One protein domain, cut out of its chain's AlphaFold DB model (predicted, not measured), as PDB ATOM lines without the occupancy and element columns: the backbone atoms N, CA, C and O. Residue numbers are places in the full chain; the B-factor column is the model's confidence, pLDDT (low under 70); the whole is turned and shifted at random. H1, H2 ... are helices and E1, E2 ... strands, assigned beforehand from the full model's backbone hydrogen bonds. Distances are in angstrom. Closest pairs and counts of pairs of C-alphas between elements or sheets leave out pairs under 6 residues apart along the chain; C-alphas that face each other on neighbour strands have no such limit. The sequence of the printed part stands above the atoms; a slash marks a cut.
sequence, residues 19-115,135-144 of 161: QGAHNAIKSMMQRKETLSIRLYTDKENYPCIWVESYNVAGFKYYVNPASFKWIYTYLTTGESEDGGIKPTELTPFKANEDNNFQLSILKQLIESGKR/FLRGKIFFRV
ATOM      1  N   GLN A  19      11.288  -9.193 -38.965       97.00
ATOM      2  CA  GLN A  19      10.590  -8.958 -40.233       97.00
ATOM      3  C   GLN A  19      11.267  -7.828 -41.015       97.00
ATOM      4  O   GLN A  19      11.500  -7.973 -42.216       97.00
ATOM      5  N   GLY A  20      11.637  -6.738 -40.341       97.56
ATOM      6  CA  GLY A  20      12.442  -5.665 -40.917       97.56
ATOM      7  C   GLY A  20      13.789  -6.174 -41.421       97.56
ATOM      8  O   GLY A  20      14.155  -5.898 -42.565       97.56
ATOM      9  N   ALA A  21      14.479  -7.006 -40.632       98.19
ATOM     10  CA  ALA A  21      15.717  -7.660 -41.058       98.19
ATOM     11  C   ALA A  21      15.516  -8.534 -42.316       98.19
ATOM     12  O   ALA A  21      16.287  -8.423 -43.268       98.19
ATOM     13  N   HIS A  22      14.450  -9.341 -42.379       98.50
ATOM     14  CA  HIS A  22      14.115 -10.136 -43.568       98.50
ATOM     15  C   HIS A  22      13.900  -9.259 -44.812       98.50
ATOM     16  O   HIS A  22      14.480  -9.514 -45.870       98.50
ATOM     17  N   ASN A  23      13.114  -8.188 -44.677       98.06
ATOM     18  CA  ASN A  23      12.831  -7.254 -45.768       98.06
ATOM     19  C   ASN A  23      14.105  -6.536 -46.245       98.06
ATOM     20  O   ASN A  23      14.295  -6.345 -47.448       98.06
ATOM     21  N   ALA A  24      15.002  -6.181 -45.320       98.31
ATOM     22  CA  ALA A  24      16.297  -5.592 -45.643       98.31
ATOM     23  C   ALA A  24      17.167  -6.561 -46.459       98.31
ATOM     24  O   ALA A  24      17.681  -6.172 -47.509       98.31
ATOM     25  N   ILE A  25      17.252  -7.834 -46.048       98.56
ATOM     26  CA  ILE A  25      17.955  -8.882 -46.805       98.56
ATOM     27  C   ILE A  25      17.349  -9.031 -48.202       98.56
ATOM     28  O   ILE A  25      18.086  -8.996 -49.188       98.56
ATOM     29  N   LYS A  26      16.017  -9.127 -48.315       98.44
ATOM     30  CA  LYS A  26      15.333  -9.235 -49.615       98.44
ATOM     31  C   LYS A  26      15.690  -8.061 -50.522       98.44
ATOM     32  O   LYS A  26      16.025  -8.256 -51.687       98.44
ATOM     33  N   SER A  27      15.701  -6.849 -49.974       98.25
ATOM     34  CA  SER A  27      16.082  -5.638 -50.701       98.25
ATOM     35  C   SER A  27      17.543  -5.677 -51.181       98.25
ATOM     36  O   SER A  27      17.824  -5.337 -52.332       98.25
ATOM     37  N   MET A  28      18.479  -6.150 -50.347       98.56
ATOM     38  CA  MET A  28      19.885  -6.360 -50.736       98.56
ATOM     39  C   MET A  28      20.010  -7.384 -51.875       98.56
ATOM     40  O   MET A  28      20.740  -7.158 -52.843       98.56
ATOM     41  N   MET A  29      19.255  -8.484 -51.800       98.44
ATOM     42  CA  MET A  29      19.236  -9.533 -52.822       98.44
ATOM     43  C   MET A  29      18.633  -9.062 -54.149       98.44
ATOM     44  O   MET A  29      19.174  -9.362 -55.213       98.44
ATOM     45  N   GLN A  30      17.562  -8.266 -54.111       98.00
ATOM     46  CA  GLN A  30      16.956  -7.652 -55.301       98.00
ATOM     47  C   GLN A  30      17.918  -6.679 -55.999       98.00
ATOM     48  O   GLN A  30      17.959  -6.619 -57.229       98.00
ATOM     49  N   ARG A  31      18.758  -5.974 -55.228       97.88
ATOM     50  CA  ARG A  31      19.876  -5.167 -55.751       97.88
ATOM     51  C   ARG A  31      21.081  -6.003 -56.198       97.88
ATOM     52  O   ARG A  31      22.077  -5.443 -56.653       97.88
ATOM     53  N   LYS A  32      20.992  -7.334 -56.113       97.94
ATOM     54  CA  LYS A  32      22.032  -8.298 -56.499       97.94
ATOM     55  C   LYS A  32      23.352  -8.103 -55.746       97.94
ATOM     56  O   LYS A  32      24.424  -8.413 -56.278       97.94
ATOM     57  N   GLU A  33      23.284  -7.596 -54.517       98.50
ATOM     58  CA  GLU A  33      24.459  -7.346 -53.686       98.50
ATOM     59  C   GLU A  33      25.176  -8.645 -53.303       98.50
ATOM     60  O   GLU A  33      24.567  -9.704 -53.142       98.50
ATOM     61  N   THR A  34      26.494  -8.561 -53.135       98.44
ATOM     62  CA  THR A  34      27.295  -9.657 -52.588       98.44
ATOM     63  C   THR A  34      27.209  -9.634 -51.064       98.44
ATOM     64  O   THR A  34      27.573  -8.633 -50.444       98.44
ATOM     65  N   LEU A  35      26.749 -10.732 -50.466       98.75
ATOM     66  CA  LEU A  35      26.535 -10.848 -49.023       98.75
ATOM     67  C   LEU A  35      27.728 -11.502 -48.323       98.75
ATOM     68  O   LEU A  35      28.293 -12.487 -48.803       98.75
ATOM     69  N   SER A  36      28.079 -10.991 -47.151       98.69
ATOM     70  CA  SER A  36      29.004 -11.628 -46.216       98.69
ATOM     71  C   SER A  36      28.216 -12.130 -45.014       98.69
ATOM     72  O   SER A  36      27.530 -11.356 -44.351       98.69
ATOM     73  N   ILE A  37      28.288 -13.439 -44.765       98.69
ATOM     74  CA  ILE A  37      27.483 -14.124 -43.753       98.69
ATOM     75  C   ILE A  37      28.389 -14.691 -42.662       98.69
ATOM     76  O   ILE A  37      29.353 -15.397 -42.963       98.69
ATOM     77  N   ARG A  38      28.055 -14.435 -41.396       98.44
ATOM     78  CA  ARG A  38      28.611 -15.146 -40.231       98.44
ATOM     79  C   ARG A  38      27.477 -15.861 -39.512       98.44
ATOM     80  O   ARG A  38      26.407 -15.284 -39.358       98.44
ATOM     81  N   LEU A  39      27.696 -17.096 -39.083       98.00
ATOM     82  CA  LEU A  39      26.676 -17.922 -38.431       98.00
ATOM     83  C   LEU A  39      26.962 -17.999 -36.935       98.00
ATOM     84  O   LEU A  39      28.119 -18.128 -36.542       98.00
ATOM     85  N   TYR A  40      25.927 -17.955 -36.105       96.69
ATOM     86  CA  TYR A  40      26.066 -18.149 -34.666       96.69
ATOM     87  C   TYR A  40      24.738 -18.566 -34.039       96.69
ATOM     88  O   TYR A  40      23.674 -18.391 -34.626       96.69
ATOM     89  N   THR A  41      24.810 -19.096 -32.827       95.56
ATOM     90  CA  THR A  41      23.641 -19.322 -31.977       95.56
ATOM     91  C   THR A  41      23.634 -18.243 -30.913       95.56
ATOM     92  O   THR A  41      24.679 -17.934 -30.336       95.56
ATOM     93  N   ASP A  42      22.494 -17.590 -30.713       93.56
ATOM     94  CA  ASP A  42      22.409 -16.503 -29.749       93.56
ATOM     95  C   ASP A  42      22.188 -16.995 -28.311       93.56
ATOM     96  O   ASP A  42      22.087 -18.189 -28.035       93.56
ATOM     97  N   LYS A  43      22.128 -16.047 -27.371       90.56
ATOM     98  CA  LYS A  43      21.955 -16.337 -25.940       90.56
ATOM     99  C   LYS A  43      20.611 -16.991 -25.605       90.56
ATOM    100  O   LYS A  43      20.485 -17.576 -24.537       90.56
ATOM    101  N   GLU A  44      19.626 -16.881 -26.494       90.88
ATOM    102  CA  GLU A  44      18.296 -17.476 -26.360       90.88
ATOM    103  C   GLU A  44      18.183 -18.796 -27.149       90.88
ATOM    104  O   GLU A  44      17.084 -19.309 -27.347       90.88
ATOM    105  N   ASN A  45      19.319 -19.371 -27.571       92.94
ATOM    106  CA  ASN A  45      19.425 -20.605 -28.352       92.94
ATOM    107  C   ASN A  45      18.784 -20.546 -29.743       92.94
ATOM    108  O   ASN A  45      18.483 -21.591 -30.323       92.94
ATOM    109  N   TYR A  46      18.611 -19.364 -30.330       95.06
ATOM    110  CA  TYR A  46      18.162 -19.284 -31.714       95.06
ATOM    111  C   TYR A  46      19.338 -19.302 -32.693       95.06
ATOM    112  O   TYR A  46      20.325 -18.581 -32.492       95.06
ATOM    113  N   PRO A  47      19.222 -20.042 -33.808       96.56
ATOM    114  CA  PRO A  47      20.154 -19.912 -34.914       96.56
ATOM    115  C   PRO A  47      20.002 -18.530 -35.553       96.56
ATOM    116  O   PRO A  47      18.907 -18.070 -35.890       96.56
ATOM    117  N   CYS A  48      21.133 -17.859 -35.713       97.19
ATOM    118  CA  CYS A  48      21.219 -16.505 -36.219       97.19
ATOM    119  C   CYS A  48      22.306 -16.405 -37.280       97.19
ATOM    120  O   CYS A  48      23.292 -17.149 -37.294       97.19
ATOM    121  N   ILE A  49      22.150 -15.408 -38.138       98.38
ATOM    122  CA  ILE A  49      23.214 -14.943 -39.008       98.38
ATOM    123  C   ILE A  49      23.504 -13.474 -38.740       98.38
ATOM    124  O   ILE A  49      22.622 -12.706 -38.365       98.38
ATOM    125  N   TRP A  50      24.748 -13.086 -38.963       98.56
ATOM    126  CA  TRP A  50      25.137 -11.708 -39.192       98.56
ATOM    127  C   TRP A  50      25.319 -11.539 -40.693       98.56
ATOM    128  O   TRP A  50      26.139 -12.244 -41.288       98.56
ATOM    129  N   VAL A  51      24.543 -10.648 -41.301       98.62
ATOM    130  CA  VAL A  51      24.550 -10.395 -42.743       98.62
ATOM    131  C   VAL A  51      24.978  -8.962 -43.004       98.62
ATOM    132  O   VAL A  51      24.448  -8.032 -42.407       98.62
ATOM    133  N   GLU A  52      25.948  -8.789 -43.891       98.31
ATOM    134  CA  GLU A  52      26.451  -7.485 -44.326       98.31
ATOM    135  C   GLU A  52      26.671  -7.483 -45.843       98.31
ATOM    136  O   GLU A  52      26.854  -8.536 -46.465       98.31
ATOM    137  N   SER A  53      26.670  -6.300 -46.448       98.19
ATOM    138  CA  SER A  53      27.143  -6.083 -47.817       98.19
ATOM    139  C   SER A  53      28.051  -4.859 -47.856       98.19
ATOM    140  O   SER A  53      28.279  -4.200 -46.846       98.19
ATOM    141  N   TYR A  54      28.574  -4.526 -49.035       96.50
ATOM    142  CA  TYR A  54      29.333  -3.287 -49.206       96.50
ATOM    143  C   TYR A  54      28.498  -2.030 -48.890       96.50
ATOM    144  O   TYR A  54      29.021  -1.071 -48.333       96.50
ATOM    145  N   ASN A  55      27.201  -2.044 -49.222       95.81
ATOM    146  CA  ASN A  55      26.320  -0.879 -49.088       95.81
ATOM    147  C   ASN A  55      25.544  -0.848 -47.769       95.81
ATOM    148  O   ASN A  55      24.972   0.184 -47.420       95.81
ATOM    149  N   VAL A  56      25.458  -1.979 -47.069       96.94
ATOM    150  CA  VAL A  56      24.613  -2.132 -45.885       96.94
ATOM    151  C   VAL A  56      25.454  -2.672 -44.741       96.94
ATOM    152  O   VAL A  56      26.022  -3.765 -44.829       96.94
ATOM    153  N   ALA A  57      25.509  -1.890 -43.662       97.69
ATOM    154  CA  ALA A  57      26.164  -2.281 -42.423       97.69
ATOM    155  C   ALA A  57      25.571  -3.586 -41.890       97.69
ATOM    156  O   ALA A  57      24.384  -3.853 -42.059       97.69
ATOM    157  N   GLY A  58      26.405  -4.391 -41.238       97.81
ATOM    158  CA  GLY A  58      25.986  -5.698 -40.770       97.81
ATOM    159  C   GLY A  58      24.861  -5.646 -39.740       97.81
ATOM    160  O   GLY A  58      24.856  -4.789 -38.857       97.81
ATOM    161  N   PHE A  59      23.928  -6.587 -39.844       98.44
ATOM    162  CA  PHE A  59      22.846  -6.755 -38.883       98.44
ATOM    163  C   PHE A  59      22.553  -8.235 -38.622       98.44
ATOM    164  O   PHE A  59      22.896  -9.120 -39.411       98.44
ATOM    165  N   LYS A  60      21.936  -8.499 -37.469       98.06
ATOM    166  CA  LYS A  60      21.469  -9.828 -37.063       98.06
ATOM    167  C   LYS A  60      20.263 -10.248 -37.906       98.06
ATOM    168  O   LYS A  60      19.448  -9.428 -38.287       98.06
ATOM    169  N   TYR A  61      20.094 -11.535 -38.145       98.38
ATOM    170  CA  TYR A  61      18.835 -12.091 -38.624       98.38
ATOM    171  C   TYR A  61      18.632 -13.465 -37.999       98.38
ATOM    172  O   TYR A  61      19.506 -14.328 -38.091       98.38
ATOM    173  N   TYR A  62      17.503 -13.655 -37.322       97.81
ATOM    174  CA  TYR A  62      17.102 -14.966 -36.832       97.81
ATOM    175  C   TYR A  62      16.626 -15.802 -38.008       97.81
ATOM    176  O   TYR A  62      15.767 -15.363 -38.780       97.81
ATOM    177  N   VAL A  63      17.160 -17.013 -38.124       96.69
ATOM    178  CA  VAL A  63      16.826 -17.910 -39.224       96.69
ATOM    179  C   VAL A  63      15.941 -19.053 -38.751       96.69
ATOM    180  O   VAL A  63      16.113 -19.616 -37.678       96.69
ATOM    181  N   ASN A  64      15.004 -19.438 -39.601       94.62
ATOM    182  CA  ASN A  64      14.410 -20.769 -39.624       94.62
ATOM    183  C   ASN A  64      14.911 -21.542 -40.867       94.62
ATOM    184  O   ASN A  64      15.531 -20.933 -41.753       94.62
ATOM    185  N   PRO A  65      14.640 -22.855 -40.988       94.25
ATOM    186  CA  PRO A  65      15.136 -23.656 -42.108       94.25
ATOM    187  C   PRO A  65      14.781 -23.094 -43.494       94.25
ATOM    188  O   PRO A  65      15.618 -23.115 -44.397       94.25
ATOM    189  N   ALA A  66      13.575 -22.541 -43.663       96.25
ATOM    190  CA  ALA A  66      13.137 -21.963 -44.933       96.25
ATOM    191  C   ALA A  66      13.918 -20.685 -45.278       96.25
ATOM    192  O   ALA A  66      14.438 -20.555 -46.384       96.25
ATOM    193  N   SER A  67      14.077 -19.779 -44.309       97.38
ATOM    194  CA  SER A  67      14.846 -18.542 -44.484       97.38
ATOM    195  C   SER A  67      16.331 -18.784 -44.743       97.38
ATOM    196  O   SER A  67      16.909 -18.140 -45.617       97.38
ATOM    197  N   PHE A  68      16.947 -19.753 -44.059       97.44
ATOM    198  CA  PHE A  68      18.342 -20.091 -44.312       97.44
ATOM    199  C   PHE A  68      18.515 -20.712 -45.700       97.44
ATOM    200  O   PHE A  68      19.433 -20.337 -46.427       97.44
ATOM    201  N   LYS A  69      17.598 -21.604 -46.108       97.19
ATOM    202  CA  LYS A  69      17.584 -22.169 -47.463       97.19
ATOM    203  C   LYS A  69      17.467 -21.076 -48.522       97.19
ATOM    204  O   LYS A  69      18.214 -21.117 -49.489       97.19
ATOM    205  N   TRP A  70      16.583 -20.097 -48.340       98.38
ATOM    206  CA  TRP A  70      16.445 -18.962 -49.258       98.38
ATOM    207  C   TRP A  70      17.743 -18.162 -49.394       98.38
ATOM    208  O   TRP A  70      18.217 -17.948 -50.509       98.38
ATOM    209  N   ILE A  71      18.386 -17.818 -48.275       98.44
ATOM    210  CA  ILE A  71      19.679 -17.119 -48.290       98.44
ATOM    211  C   ILE A  71      20.749 -17.963 -48.984       98.44
ATOM    212  O   ILE A  71      21.486 -17.457 -49.826       98.44
ATOM    213  N   TYR A  72      20.818 -19.258 -48.683       97.81
ATOM    214  CA  TYR A  72      21.765 -20.172 -49.314       97.81
ATOM    215  C   TYR A  72      21.533 -20.322 -50.827       97.81
ATOM    216  O   TYR A  72      22.496 -20.328 -51.603       97.81
ATOM    217  N   THR A  73      20.270 -20.388 -51.263       98.25
ATOM    218  CA  THR A  73      19.894 -20.370 -52.681       98.25
ATOM    219  C   THR A  73      20.379 -19.082 -53.328       98.25
ATOM    220  O   THR A  73      21.104 -19.157 -54.315       98.25
ATOM    221  N   TYR A  74      20.099 -17.919 -52.737       98.75
ATOM    222  CA  TYR A  74      20.583 -16.645 -53.263       98.75
ATOM    223  C   TYR A  74      22.110 -16.604 -53.374       98.75
ATOM    224  O   TYR A  74      22.638 -16.240 -54.424       98.75
ATOM    225  N   LEU A  75      22.837 -17.021 -52.331       98.44
ATOM    226  CA  LEU A  75      24.300 -17.085 -52.366       98.44
ATOM    227  C   LEU A  75      24.783 -17.922 -53.559       98.44
ATOM    228  O   LEU A  75      25.714 -17.516 -54.256       98.44
ATOM    229  N   THR A  76      24.128 -19.056 -53.814       97.56
ATOM    230  CA  THR A  76      24.523 -20.039 -54.830       97.56
ATOM    231  C   THR A  76      24.108 -19.648 -56.254       97.56
ATOM    232  O   THR A  76      24.918 -19.780 -57.169       97.56
ATOM    233  N   THR A  77      22.874 -19.183 -56.455       97.94
ATOM    234  CA  THR A  77      22.249 -18.985 -57.780       97.94
ATOM    235  C   THR A  77      21.958 -17.520 -58.101       97.94
ATOM    236  O   THR A  77      21.849 -17.150 -59.267       97.94
ATOM    237  N   GLY A  78      21.858 -16.667 -57.081       98.00
ATOM    238  CA  GLY A  78      21.413 -15.279 -57.192       98.00
ATOM    239  C   GLY A  78      19.901 -15.088 -57.286       98.00
ATOM    240  O   GLY A  78      19.465 -13.965 -57.535       98.00
ATOM    241  N   GLU A  79      19.106 -16.140 -57.089       97.81
ATOM    242  CA  GLU A  79      17.647 -16.048 -57.004       97.81
ATOM    243  C   GLU A  79      17.215 -15.388 -55.689       97.81
ATOM    244  O   GLU A  79      17.627 -15.813 -54.612       97.81
ATOM    245  N   SER A  80      16.408 -14.327 -55.780       96.81
ATOM    246  CA  SER A  80      16.059 -13.467 -54.640       96.81
ATOM    247  C   SER A  80      14.637 -13.654 -54.107       96.81
ATOM    248  O   SER A  80      14.284 -13.002 -53.126       96.81
ATOM    249  N   GLU A  81      13.797 -14.471 -54.746       95.75
ATOM    250  CA  GLU A  81      12.406 -14.636 -54.311       95.75
ATOM    251  C   GLU A  81      12.326 -15.482 -53.036       95.75
ATOM    252  O   GLU A  81      12.948 -16.538 -52.949       95.75
ATOM    253  N   ASP A  82      11.580 -15.000 -52.041       92.69
ATOM    254  CA  ASP A  82      11.483 -15.640 -50.721       92.69
ATOM    255  C   ASP A  82      10.353 -16.675 -50.647       92.69
ATOM    256  O   ASP A  82      10.319 -17.489 -49.729       92.69
ATOM    257  N   GLY A  83       9.419 -16.670 -51.603       90.88
ATOM    258  CA  GLY A  83       8.301 -17.611 -51.629       90.88
ATOM    259  C   GLY A  83       7.353 -17.482 -50.430       90.88
ATOM    260  O   GLY A  83       6.698 -18.460 -50.074       90.88
ATOM    261  N   GLY A  84       7.281 -16.308 -49.792       92.62
ATOM    262  CA  GLY A  84       6.377 -16.061 -48.665       92.62
ATOM    263  C   GLY A  84       6.845 -16.662 -47.337       92.62
ATOM    264  O   GLY A  84       6.017 -17.048 -46.508       92.62
ATOM    265  N   ILE A  85       8.162 -16.761 -47.124       94.75
ATOM    266  CA  ILE A  85       8.745 -17.153 -45.835       94.75
ATOM    267  C   ILE A  85       8.171 -16.292 -44.709       94.75
ATOM    268  O   ILE A  85       8.073 -15.073 -44.816       94.75
ATOM    269  N   LYS A  86       7.853 -16.938 -43.587       94.25
ATOM    270  CA  LYS A  86       7.430 -16.268 -42.359       94.25
ATOM    271  C   LYS A  86       8.629 -16.119 -41.417       94.25
ATOM    272  O   LYS A  86       8.959 -17.069 -40.705       94.25
ATOM    273  N   PRO A  87       9.314 -14.962 -41.385       91.56
ATOM    274  CA  PRO A  87      10.535 -14.789 -40.597       91.56
ATOM    275  C   PRO A  87      10.272 -14.702 -39.087       91.56
ATOM    276  O   PRO A  87      11.210 -14.734 -38.299       91.56
ATOM    277  N   THR A  88       9.017 -14.579 -38.657       92.31
ATOM    278  CA  THR A  88       8.641 -14.525 -37.238       92.31
ATOM    279  C   THR A  88       8.342 -15.900 -36.637       92.31
ATOM    280  O   THR A  88       8.236 -16.012 -35.418       92.31
ATOM    281  N   GLU A  89       8.199 -16.940 -37.465       92.94
ATOM    282  CA  GLU A  89       8.052 -18.329 -37.018       92.94
ATOM    283  C   GLU A  89       9.448 -18.906 -36.751       92.94
ATOM    284  O   GLU A  89      10.124 -19.420 -37.648       92.94
ATOM    285  N   LEU A  90       9.902 -18.739 -35.508       91.25
ATOM    286  CA  LEU A  90      11.231 -19.121 -35.038       91.25
ATOM    287  C   LEU A  90      11.127 -20.244 -34.008       91.25
ATOM    288  O   LEU A  90      10.173 -20.316 -33.232       91.25
ATOM    289  N   THR A  91      12.127 -21.119 -33.979       89.88
ATOM    290  CA  THR A  91      12.228 -22.196 -32.992       89.88
ATOM    291  C   THR A  91      13.653 -22.224 -32.454       89.88
ATOM    292  O   THR A  91      14.580 -22.353 -33.256       89.88
ATOM    293  N   PRO A  92      13.852 -22.065 -31.135       92.12
ATOM    294  CA  PRO A  92      15.172 -22.199 -30.544       92.12
ATOM    295  C   PRO A  92      15.575 -23.677 -30.497       92.12
ATOM    296  O   PRO A  92      14.716 -24.564 -30.461       92.12
ATOM    297  N   PHE A  93      16.877 -23.946 -30.452       88.06
ATOM    298  CA  PHE A  93      17.383 -25.279 -30.130       88.06
ATOM    299  C   PHE A  93      16.936 -25.688 -28.724       88.06
ATOM    300  O   PHE A  93      16.898 -24.864 -27.802       88.06
ATOM    301  N   LYS A  94      16.609 -26.970 -28.537       87.88
ATOM    302  CA  LYS A  94      16.293 -27.489 -27.199       87.88
ATOM    303  C   LYS A  94      17.570 -27.606 -26.368       87.88
ATOM    304  O   LYS A  94      18.647 -27.827 -26.904       87.88
ATOM    305  N   ALA A  95      17.440 -27.543 -25.042       80.00
ATOM    306  CA  ALA A  95      18.581 -27.578 -24.116       80.00
ATOM    307  C   ALA A  95      19.494 -28.816 -24.260       80.00
ATOM    308  O   ALA A  95      20.662 -28.750 -23.898       80.00
ATOM    309  N   ASN A  96      18.968 -29.923 -24.793       79.31
ATOM    310  CA  ASN A  96      19.698 -31.182 -24.959       79.31
ATOM    311  C   ASN A  96      20.136 -31.436 -26.414       79.31
ATOM    312  O   ASN A  96      20.607 -32.528 -26.722       79.31
ATOM    313  N   GLU A  97      19.918 -30.483 -27.323       82.69
ATOM    314  CA  GLU A  97      20.333 -30.576 -28.724       82.69
ATOM    315  C   GLU A  97      21.697 -29.897 -28.914       82.69
ATOM    316  O   GLU A  97      21.995 -28.901 -28.253       82.69
ATOM    317  N   ASP A  98      22.522 -30.415 -29.833       84.12
ATOM    318  CA  ASP A  98      23.711 -29.691 -30.291       84.12
ATOM    319  C   ASP A  98      23.254 -28.405 -30.987       84.12
ATOM    320  O   ASP A  98      22.712 -28.414 -32.095       84.12
ATOM    321  N   ASN A  99      23.444 -27.291 -30.291       86.00
ATOM    322  CA  ASN A  99      23.023 -25.974 -30.728       86.00
ATOM    323  C   ASN A  99      24.115 -25.261 -31.536       86.00
ATOM    324  O   ASN A  99      23.966 -24.072 -31.817       86.00
ATOM    325  N   ASN A 100      25.208 -25.929 -31.923       92.00
ATOM    326  CA  ASN A 100      26.276 -25.316 -32.705       92.00
ATOM    327  C   ASN A 100      25.889 -25.201 -34.188       92.00
ATOM    328  O   ASN A 100      26.403 -25.898 -35.067       92.00
ATOM    329  N   PHE A 101      24.981 -24.265 -34.475       94.56
ATOM    330  CA  PHE A 101      24.469 -23.977 -35.815       94.56
ATOM    331  C   PHE A 101      25.587 -23.743 -36.838       94.56
ATOM    332  O   PHE A 101      25.536 -24.222 -37.966       94.56
ATOM    333  N   GLN A 102      26.636 -23.027 -36.442       96.75
ATOM    334  CA  GLN A 102      27.756 -22.742 -37.327       96.75
ATOM    335  C   GLN A 102      28.519 -24.017 -37.722       96.75
ATOM    336  O   GLN A 102      28.848 -24.195 -38.897       96.75
ATOM    337  N   LEU A 103      28.783 -24.908 -36.760       96.12
ATOM    338  CA  LEU A 103      29.449 -26.181 -37.018       96.12
ATOM    339  C   LEU A 103      28.581 -27.110 -37.875       96.12
ATOM    340  O   LEU A 103      29.100 -27.753 -38.788       96.12
ATOM    341  N   SER A 104      27.268 -27.153 -37.633       95.81
ATOM    342  CA  SER A 104      26.365 -28.008 -38.409       95.81
ATOM    343  C   SER A 104      26.297 -27.598 -39.884       95.81
ATOM    344  O   SER A 104      26.297 -28.466 -40.758       95.81
ATOM    345  N   ILE A 105      26.316 -26.294 -40.190       97.44
ATOM    346  CA  ILE A 105      26.398 -25.812 -41.576       97.44
ATOM    347  C   ILE A 105      27.767 -26.113 -42.196       97.44
ATOM    348  O   ILE A 105      27.827 -26.530 -43.352       97.44
ATOM    349  N   LEU A 106      28.866 -25.944 -41.451       97.50
ATOM    350  CA  LEU A 106      30.209 -26.270 -41.944       97.50
ATOM    351  C   LEU A 106      30.308 -27.742 -42.377       97.50
ATOM    352  O   LEU A 106      30.757 -28.019 -43.491       97.50
ATOM    353  N   LYS A 107      29.843 -28.669 -41.528       96.19
ATOM    354  CA  LYS A 107      29.818 -30.111 -41.819       96.19
ATOM    355  C   LYS A 107      28.980 -30.418 -43.070       96.19
ATOM    356  O   LYS A 107      29.472 -31.079 -43.979       96.19
ATOM    357  N   GLN A 108      27.782 -29.837 -43.189       96.12
ATOM    358  CA  GLN A 108      26.923 -30.006 -44.373       96.12
ATOM    359  C   GLN A 108      27.570 -29.504 -45.675       96.12
ATOM    360  O   GLN A 108      27.402 -30.117 -46.732       96.12
ATOM    361  N   LEU A 109      28.321 -28.397 -45.638       96.50
ATOM    362  CA  LEU A 109      29.046 -27.915 -46.819       96.50
ATOM    363  C   LEU A 109      30.147 -28.892 -47.244       96.50
ATOM    364  O   LEU A 109      30.263 -29.185 -48.432       96.50
ATOM    365  N   ILE A 110      30.910 -29.428 -46.291       95.88
ATOM    366  CA  ILE A 110      31.948 -30.430 -46.569       95.88
ATOM    367  C   ILE A 110      31.316 -31.706 -47.141       95.88
ATOM    368  O   ILE A 110      31.749 -32.206 -48.175       95.88
ATOM    369  N   GLU A 111      30.248 -32.198 -46.515       95.38
ATOM    370  CA  GLU A 111      29.553 -33.428 -46.916       95.38
ATOM    371  C   GLU A 111      28.869 -33.317 -48.280       95.38
ATOM    372  O   GLU A 111      28.811 -34.292 -49.024       95.38
ATOM    373  N   SER A 112      28.404 -32.123 -48.650       93.19
ATOM    374  CA  SER A 112      27.852 -31.854 -49.984       93.19
ATOM    375  C   SER A 112      28.920 -31.595 -51.057       93.19
ATOM    376  O   SER A 112      28.581 -31.230 -52.186       93.19
ATOM    377  N   GLY A 113      30.207 -31.757 -50.727       92.00
ATOM    378  CA  GLY A 113      31.327 -31.551 -51.646       92.00
ATOM    379  C   GLY A 113      31.543 -30.084 -52.030       92.00
ATOM    380  O   GLY A 113      32.194 -29.792 -53.036       92.00
ATOM    381  N   LYS A 114      30.982 -29.132 -51.271       92.44
ATOM    382  CA  LYS A 114      31.231 -27.708 -51.505       92.44
ATOM    383  C   LYS A 114      32.648 -27.373 -51.074       92.44
ATOM    384  O   LYS A 114      33.120 -27.778 -50.017       92.44
ATOM    385  N   ARG A 115      33.326 -26.566 -51.891       90.88
ATOM    386  CA  ARG A 115      34.662 -26.082 -51.559       90.88
ATOM    387  C   ARG A 115      34.594 -25.202 -50.309       90.88
ATOM    388  O   ARG A 115      33.945 -24.151 -50.305       90.88
ATOM    389  N   PHE A 135      30.624 -18.298 -52.792       97.44
ATOM    390  CA  PHE A 135      29.495 -18.521 -53.688       97.44
ATOM    391  C   PHE A 135      29.371 -17.368 -54.696       97.44
ATOM    392  O   PHE A 135      30.074 -16.361 -54.599       97.44
ATOM    393  N   LEU A 136      28.449 -17.494 -55.654       97.56
ATOM    394  CA  LEU A 136      28.211 -16.492 -56.697       97.56
ATOM    395  C   LEU A 136      27.867 -15.107 -56.125       97.56
ATOM    396  O   LEU A 136      28.379 -14.093 -56.598       97.56
ATOM    397  N   ARG A 137      26.993 -15.055 -55.114       98.12
ATOM    398  CA  ARG A 137      26.501 -13.810 -54.499       98.12
ATOM    399  C   ARG A 137      26.960 -13.611 -53.064       98.12
ATOM    400  O   ARG A 137      26.342 -12.848 -52.328       98.12
ATOM    401  N   GLY A 138      28.051 -14.244 -52.650       97.88
ATOM    402  CA  GLY A 138      28.559 -13.992 -51.312       97.88
ATOM    403  C   GLY A 138      29.514 -15.026 -50.770       97.88
ATOM    404  O   GLY A 138      30.031 -15.879 -51.488       97.88
ATOM    405  N   LYS A 139      29.766 -14.913 -49.471       98.38
ATOM    406  CA  LYS A 139      30.644 -15.808 -48.726       98.38
ATOM    407  C   LYS A 139      30.039 -16.103 -47.363       98.38
ATOM    408  O   LYS A 139      29.433 -15.224 -46.751       98.38
ATOM    409  N   ILE A 140      30.251 -17.323 -46.886       98.56
ATOM    410  CA  ILE A 140      29.985 -17.702 -45.499       98.56
ATOM    411  C   ILE A 140      31.331 -17.858 -44.799       98.56
ATOM    412  O   ILE A 140      32.198 -18.603 -45.267       98.56
ATOM    413  N   PHE A 141      31.496 -17.138 -43.696       98.31
ATOM    414  CA  PHE A 141      32.661 -17.208 -42.829       98.31
ATOM    415  C   PHE A 141      32.359 -18.101 -41.633       98.31
ATOM    416  O   PHE A 141      31.327 -17.953 -40.978       98.31
ATOM    417  N   PHE A 142      33.301 -18.987 -41.344       97.56
ATOM    418  CA  PHE A 142      33.268 -19.884 -40.204       97.56
ATOM    419  C   PHE A 142      34.409 -19.537 -39.259       97.56
ATOM    420  O   PHE A 142      35.533 -19.294 -39.696       97.56
ATOM    421  N   ARG A 143      34.109 -19.547 -37.967       95.38
ATOM    422  CA  ARG A 143      35.050 -19.494 -36.856       95.38
ATOM    423  C   ARG A 143      34.507 -20.404 -35.759       95.38
ATOM    424  O   ARG A 143      33.707 -19.977 -34.928       95.38
ATOM    425  N   VAL A 144      34.899 -21.671 -35.813       94.88
ATOM    426  CA  VAL A 144      34.426 -22.734 -34.913       94.88
ATOM    427  C   VAL A 144      35.521 -23.117 -33.931       94.88
ATOM    428  O   VAL A 144      36.703 -23.033 -34.262       94.88
TER     429      VAL A 144
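This is residues 19 to 115 and 135 to 144 of the 161 residues of an uncharacterized protein of Bacteroides plebeius (strain DSM 17135 / JCM 12973 / M2) (UniProt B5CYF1). A strongly twisted sheet of four strands has three helices over one face and its other face bare: H1 crosses at the E3 end, H2 lies slantwise in the middle, and H3 stands up near the E4 end. A long loop, residues 78 to 100, swings from the end of H2 to the start of H3, and residues 107 to 113, mostly of H3, stick out. The 107 printed residues hold three named helices and four named strands, in the order H1 E1 E2 E3 H2 H3 E4; the mixed sheet runs E3 E2 E1 E4. The class is mixed, helices and strands; the whole is compact, with a radius of gyration of the C-alphas of 13.3 A and spans of 40 by 32 by 25 A.

Find C-alpha 19 at (10.590, -8.958, -40.233); from there H1 runs to residue 30, 16.4 A on. Next come strands E1, residues 35 to 41, 19.3 A; E2, residues 47 to 52, 16.8 A; and E3, residues 59 to 62, 10.2 A. H2, residues 65 to 77, begins at C-alpha 65 at (15.136, -23.656, -42.108) and is 17.8 A long. H3, residues 101 to 111, is 15.4 A long. E4, residues 138 to 144, is 19.5 A long and ends at C-alpha 144 at (34.426, -22.734, -34.913).

Look first at E1, E2 and E3, a meander, each strand the antiparallel neighbour of the one before; E1 and E2 form a hairpin, and so do E2 and E3. N 38 and O 50 are 2.9 A apart, and N 61 and O 49 are 2.8 A apart, both within hydrogen-bond range. E4 is parallel to E1, with N 139 and O 35 at 2.9 A. H1, H2 and H3 make two layers with the sheet, helices on one face of it. H1 is at a height of 9.0 A over the sheet and runs across the strands, at 68 degrees to E3 on the local plane; its closest C-alphas to E3 are those of Ala 21 and Tyr 61, 5.9 A apart. H2 is at a height of 10.1 A, over E2 and E1. H3 lies over E1 and E4 and stands up from the sheet, its line rising 46 degrees; the closest C-alphas of H3 and E1, Gln 102 and Leu 39, are 5.1 A apart. H1 and H2 are close but not clearly touching: the C-alphas of Met 29 and Tyr 74 are 7.3 A apart, at a shallow tilt of 16 degrees, the same way. H1 and H3 are apart. In H1, H2 and H3 every O i to N i+4 pair is within hydrogen-bond range.

The C-alphas of Arg 31 and Asn 96, the two farthest apart, are 40.3 A apart. Residues 116 to 134 are not printed; C-alphas 115 and 135 are 9.4 A apart across this cut. Of the links printed whole, the one from H2 to H3 is long, with 23 residues. Mean pLDDT of the printed part is 95.6, and no printed residue is under 70.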